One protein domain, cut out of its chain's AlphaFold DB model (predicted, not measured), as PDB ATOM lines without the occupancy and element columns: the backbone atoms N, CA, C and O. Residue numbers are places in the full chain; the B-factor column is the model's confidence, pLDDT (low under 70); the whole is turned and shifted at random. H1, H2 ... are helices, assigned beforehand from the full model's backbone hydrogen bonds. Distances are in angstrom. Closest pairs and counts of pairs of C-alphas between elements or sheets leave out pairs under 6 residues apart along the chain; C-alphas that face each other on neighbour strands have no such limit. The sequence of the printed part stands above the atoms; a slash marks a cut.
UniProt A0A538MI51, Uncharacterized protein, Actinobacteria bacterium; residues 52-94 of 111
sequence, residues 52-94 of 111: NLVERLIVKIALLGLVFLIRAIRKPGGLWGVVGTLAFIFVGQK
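AT A GLANCE: This is residues 52 to 94 of the 111 residues of an uncharacterized protein of Actinobacteria bacterium (UniProt A0A538MI51). One long helix, H1, and a shorter one, H2, meet near their ends at a tight turn and make an open V, with no contact farther along the two arms. Past H2 the last printed residues, 91 to 94, run on as a short tail. The printed part has 43 residues with two named helices, H1 then H2, and no named strand; the class is all helix. It is only just loose, close to extended, with a radius of gyration of the C-alphas of 13.8 A, and flat, spanning 36 by 33 by 6 A.

IN THESE COORDINATES: H1, residues 53 to 74, begins at C-alpha 53 (32.090, -63.607, 27.411) and is 31.6 A long from first to last C-alpha. H2, residues 78 to 90, is 18.8 A long and ends at C-alpha 90 (19.278, -33.802, 28.158).

HOW THE PARTS SIT: H1 and H2 touch only at the corner by their link, through residues 72 to 73 of H1 and 78 to 82 of H2. Their closest C-alphas, those of Ala 72 and Gly 78, are 5.0 A apart. They run opposite ways at a steep tilt of 55 degrees. In H1 and H2 every O i to N i+4 pair is within hydrogen-bond range.

THE WHOLE: The C-alphas farthest apart, those of Asn 52 and Pro 76, are 39.1 A apart. The printed part has no cut, and the link from H1 to H2 is tight. Residues 52 to 68 and 83 to 94 stand free. Mean pLDDT of the printed part is 72.4; residues 72 to 94 are under 70.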
ATOM      1  N   ASN A  52      36.041 -65.054  25.134       77.38
ATOM      2  CA  ASN A  52      35.717 -64.320  26.347       77.38
ATOM      3  C   ASN A  52      34.266 -63.826  26.271       77.38
ATOM      4  O   ASN A  52      33.834 -63.251  25.267       77.38
ATOM      5  N   LEU A  53      33.490 -64.046  27.339       80.25
ATOM      6  CA  LEU A  53      32.090 -63.607  27.411       80.25
ATOM      7  C   LEU A  53      31.969 -62.097  27.154       80.25
ATOM      8  O   LEU A  53      31.044 -61.654  26.479       80.25
ATOM      9  N   VAL A  54      32.950 -61.338  27.645       85.25
ATOM     10  CA  VAL A  54      33.057 -59.885  27.493       85.25
ATOM     11  C   VAL A  54      33.224 -59.482  26.029       85.25
ATOM     12  O   VAL A  54      32.482 -58.630  25.553       85.25
ATOM     13  N   GLU A  55      34.121 -60.132  25.281       85.50
ATOM     14  CA  GLU A  55      34.312 -59.856  23.848       85.50
ATOM     15  C   GLU A  55      33.012 -60.089  23.074       85.50
ATOM     16  O   GLU A  55      32.576 -59.250  22.285       85.50
ATOM     17  N   ARG A  56      32.323 -61.200  23.365       84.12
ATOM     18  CA  ARG A  56      31.038 -61.516  22.736       84.12
ATOM     19  C   ARG A  56      29.950 -60.508  23.104       84.12
ATOM     20  O   ARG A  56      29.096 -60.204  22.271       84.12
ATOM     21  N   LEU A  57      29.955 -60.010  24.338       88.62
ATOM     22  CA  LEU A  57      28.990 -59.023  24.808       88.62
ATOM     23  C   LEU A  57      29.206 -57.666  24.129       88.62
ATOM     24  O   LEU A  57      28.242 -57.086  23.633       88.62
ATOM     25  N   ILE A  58      30.456 -57.205  24.031       91.75
ATOM     26  CA  ILE A  58      30.813 -55.950  23.353       91.75
ATOM     27  C   ILE A  58      30.367 -55.992  21.891       91.75
ATOM     28  O   ILE A  58      29.691 -55.074  21.428       91.75
ATOM     29  N   VAL A  59      30.666 -57.085  21.183       91.19
ATOM     30  CA  VAL A  59      30.253 -57.252  19.781       91.19
ATOM     31  C   VAL A  59      28.729 -57.222  19.643       91.19
ATOM     32  O   VAL A  59      28.213 -56.555  18.750       91.19
ATOM     33  N   LYS A  60      27.985 -57.885  20.542       90.12
ATOM     34  CA  LYS A  60      26.511 -57.859  20.526       90.12
ATOM     35  C   LYS A  60      25.947 -56.455  20.752       90.12
ATOM     36  O   LYS A  60      25.033 -56.061  20.032       90.12
ATOM     37  N   ILE A  61      26.480 -55.708  21.721       91.31
ATOM     38  CA  ILE A  61      26.044 -54.333  22.014       91.31
ATOM     39  C   ILE A  61      26.338 -53.418  20.823       91.31
ATOM     40  O   ILE A  61      25.457 -52.675  20.393       91.31
ATOM     41  N   ALA A  62      27.539 -53.509  20.250       91.38
ATOM     42  CA  ALA A  62      27.929 -52.716  19.088       91.38
ATOM     43  C   ALA A  62      27.034 -53.003  17.873       91.38
ATOM     44  O   ALA A  62      26.557 -52.075  17.221       91.38
ATOM     45  N   LEU A  63      26.743 -54.281  17.604       89.88
ATOM     46  CA  LEU A  63      25.863 -54.680  16.508       89.88
ATOM     47  C   LEU A  63      24.430 -54.167  16.719       89.88
ATOM     48  O   LEU A  63      23.825 -53.637  15.790       89.88
ATOM     49  N   LEU A  64      23.897 -54.279  17.942       87.31
ATOM     50  CA  LEU A  64      22.561 -53.785  18.283       87.31
ATOM     51  C   LEU A  64      22.469 -52.258  18.123       87.31
ATOM     52  O   LEU A  64      21.515 -51.763  17.525       87.31
ATOM     53  N   GLY A  65      23.477 -51.524  18.605       83.88
ATOM     54  CA  GLY A  65      23.563 -50.069  18.459       83.88
ATOM     55  C   GLY A  65      23.640 -49.632  16.995       83.88
ATOM     56  O   GLY A  65      22.921 -48.723  16.584       83.88
ATOM     57  N   LEU A  66      24.436 -50.330  16.181       86.38
ATOM     58  CA  LEU A  66      24.546 -50.065  14.746       86.38
ATOM     59  C   LEU A  66      23.225 -50.330  14.010       86.38
ATOM     60  O   LEU A  66      22.789 -49.508  13.204       86.38
ATOM     61  N   VAL A  67      22.549 -51.445  14.307       83.69
ATOM     62  CA  VAL A  67      21.234 -51.767  13.726       83.69
ATOM     63  C   VAL A  67      20.192 -50.723  14.122       83.69
ATOM     64  O   VAL A  67      19.408 -50.293  13.276       83.69
ATOM     65  N   PHE A  68      20.193 -50.281  15.382       79.62
ATOM     66  CA  PHE A  68      19.300 -49.227  15.853       79.62
ATOM     67  C   PHE A  68      19.547 -47.908  15.111       79.62
ATOM     68  O   PHE A  68      18.594 -47.293  14.633       79.62
ATOM     69  N   LEU A  69      20.813 -47.528  14.918       77.31
ATOM     70  CA  LEU A  69      21.202 -46.328  14.177       77.31
ATOM     71  C   LEU A  69      20.751 -46.384  12.709       77.31
ATOM     72  O   LEU A  69      20.099 -45.464  12.223       77.31
ATOM     73  N   ILE A  70      21.020 -47.491  12.009       78.12
ATOM     74  CA  ILE A  70      20.604 -47.681  10.609       78.12
ATOM     75  C   ILE A  70      19.075 -47.639  10.484       78.12
ATOM     76  O   ILE A  70      18.524 -47.035   9.561       78.12
ATOM     77  N   ARG A  71      18.368 -48.274  11.423       71.12
ATOM     78  CA  ARG A  71      16.903 -48.334  11.434       71.12
ATOM     79  C   ARG A  71      16.273 -46.982  11.772       71.12
ATOM     80  O   ARG A  71      15.216 -46.675  11.222       71.12
ATOM     81  N   ALA A  72      16.937 -46.170  12.595       67.00
ATOM     82  CA  ALA A  72      16.571 -44.779  12.831       67.00
ATOM     83  C   ALA A  72      16.731 -43.939  11.554       67.00
ATOM     84  O   ALA A  72      15.814 -43.205  11.209       67.00
ATOM     85  N   ILE A  73      17.820 -44.111  10.797       68.44
ATOM     86  CA  ILE A  73      18.081 -43.364   9.552       68.44
ATOM     87  C   ILE A  73      17.109 -43.755   8.419       68.44
ATOM     88  O   ILE A  73      16.707 -42.906   7.628       68.44
ATOM     89  N   ARG A  74      16.698 -45.029   8.331       68.94
ATOM     90  CA  ARG A  74      15.874 -45.553   7.218       68.94
ATOM     91  C   ARG A  74      14.372 -45.232   7.316       68.94
ATOM     92  O   ARG A  74      13.652 -45.420   6.336       68.94
ATOM     93  N   LYS A  75      13.863 -44.776   8.463       65.88
ATOM     94  CA  LYS A  75      12.451 -44.371   8.619       65.88
ATOM     95  C   LYS A  75      12.249 -42.935   8.088       65.88
ATOM     96  O   LYS A  75      13.018 -42.056   8.475       65.88
ATOM     97  N   PRO A  76      11.213 -42.647   7.274       56.44
ATOM     98  CA  PRO A  76      10.872 -41.275   6.900       56.44
ATOM     99  C   PRO A  76      10.357 -40.564   8.162       56.44
ATOM    100  O   PRO A  76       9.278 -40.874   8.659       56.44
ATOM    101  N   GLY A  77      11.207 -39.720   8.754       56.88
ATOM    102  CA  GLY A  77      11.064 -39.178  10.117       56.88
ATOM    103  C   GLY A  77      12.282 -39.415  11.029       56.88
ATOM    104  O   GLY A  77      12.319 -38.917  12.151       56.88
ATOM    105  N   GLY A  78      13.305 -40.136  10.555       57.09
ATOM    106  CA  GLY A  78      14.491 -40.550  11.313       57.09
ATOM    107  C   GLY A  78      15.299 -39.437  11.977       57.09
ATOM    108  O   GLY A  78      15.871 -39.644  13.047       57.09
ATOM    109  N   LEU A  79      15.282 -38.233  11.401       58.72
ATOM    110  CA  LEU A  79      15.946 -37.062  11.973       58.72
ATOM    111  C   LEU A  79      15.336 -36.669  13.335       58.72
ATOM    112  O   LEU A  79      16.073 -36.352  14.264       58.72
ATOM    113  N   TRP A  80      14.012 -36.804  13.500       59.62
ATOM    114  CA  TRP A  80      13.331 -36.597  14.784       59.62
ATOM    115  C   TRP A  80      13.626 -37.705  15.798       59.62
ATOM    116  O   TRP A  80      13.635 -37.435  16.992       59.62
ATOM    117  N   GLY A  81      13.913 -38.935  15.359       63.94
ATOM    118  CA  GLY A  81      14.338 -40.020  16.252       63.94
ATOM    119  C   GLY A  81      15.723 -39.768  16.863       63.94
ATOM    120  O   GLY A  81      15.936 -40.020  18.049       63.94
ATOM    121  N   VAL A  82      16.646 -39.207  16.075       67.00
ATOM    122  CA  VAL A  82      17.981 -38.796  16.541       67.00
ATOM    123  C   VAL A  82      17.885 -37.573  17.457       67.00
ATOM    124  O   VAL A  82      18.426 -37.608  18.561       67.00
ATOM    125  N   VAL A  83      17.137 -36.536  17.060       65.75
ATOM    126  CA  VAL A  83      16.886 -35.346  17.900       65.75
ATOM    127  C   VAL A  83      16.156 -35.720  19.188       65.75
ATOM    128  O   VAL A  83      16.530 -35.241  20.249       65.75
ATOM    129  N   GLY A  84      15.169 -36.615  19.131       66.31
ATOM    130  CA  GLY A  84      14.449 -37.120  20.297       66.31
ATOM    131  C   GLY A  84      15.350 -37.906  21.244       66.31
ATOM    132  O   GLY A  84      15.270 -37.703  22.447       66.31
ATOM    133  N   THR A  85      16.258 -38.737  20.723       64.94
ATOM    134  CA  THR A  85      17.242 -39.471  21.543       64.94
ATOM    135  C   THR A  85      18.222 -38.515  22.227       64.94
ATOM    136  O   THR A  85      18.455 -38.635  23.428       64.94
ATOM    137  N   LEU A  86      18.754 -37.531  21.492       63.88
ATOM    138  CA  LEU A  86      19.594 -36.470  22.053       63.88
ATOM    139  C   LEU A  86      18.828 -35.659  23.106       63.88
ATOM    140  O   LEU A  86      19.314 -35.494  24.219       63.88
ATOM    141  N   ALA A  87      17.605 -35.224  22.805       65.81
ATOM    142  CA  ALA A  87      16.757 -34.496  23.741       65.81
ATOM    143  C   ALA A  87      16.453 -35.321  25.002       65.81
ATOM    144  O   ALA A  87      16.518 -34.780  26.097       65.81
ATOM    145  N   PHE A  88      16.204 -36.629  24.889       62.31
ATOM    146  CA  PHE A  88      15.918 -37.494  26.039       62.31
ATOM    147  C   PHE A  88      17.104 -37.612  27.007       62.31
ATOM    148  O   PHE A  88      16.904 -37.680  28.216       62.31
ATOM    149  N   ILE A  89      18.340 -37.583  26.494       63.75
ATOM    150  CA  ILE A  89      19.557 -37.562  27.322       63.75
ATOM    151  C   ILE A  89      19.660 -36.245  28.109       63.75
ATOM    152  O   ILE A  89      20.083 -36.250  29.264       63.75
ATOM    153  N   PHE A  90      19.236 -35.124  27.517       60.25
ATOM    154  CA  PHE A  90      19.278 -33.802  28.158       60.25
ATOM    155  C   PHE A  90      18.026 -33.462  28.994       60.25
ATOM    156  O   PHE A  90      18.097 -32.602  29.870       60.25
ATOM    157  N   VAL A  91      16.901 -34.162  28.810       54.38
ATOM    158  CA  VAL A  91      15.624 -33.988  29.545       54.38
ATOM    159  C   VAL A  91      15.612 -34.765  30.881       54.38
ATOM    160  O   VAL A  91      14.580 -35.107  31.443       54.38
ATOM    161  N   GLY A  92      16.782 -35.017  31.464       53.19
ATOM    162  CA  GLY A  92      16.925 -35.563  32.815       53.19
ATOM    163  C   GLY A  92      17.039 -34.477  33.887       53.19
ATOM    164  O   GLY A  92      18.027 -34.469  34.621       53.19
ATOM    165  N   GLN A  93      16.085 -33.541  34.003       55.22
ATOM    166  CA  GLN A  93      16.096 -32.591  35.128       55.22
ATOM    167  C   GLN A  93      15.688 -33.297  36.428       55.22
ATOM    168  O   GLN A  93      14.516 -33.349  36.789       55.22
ATOM    169  N   LYS A  94      16.679 -33.805  37.167       54.44
ATOM    170  CA  LYS A  94      16.513 -34.224  38.563       54.44
ATOM    171  C   LYS A  94      16.407 -32.976  39.440       54.44
ATOM    172  O   LYS A  94      17.417 -32.468  39.921       54.44
TER     173      LYS A  94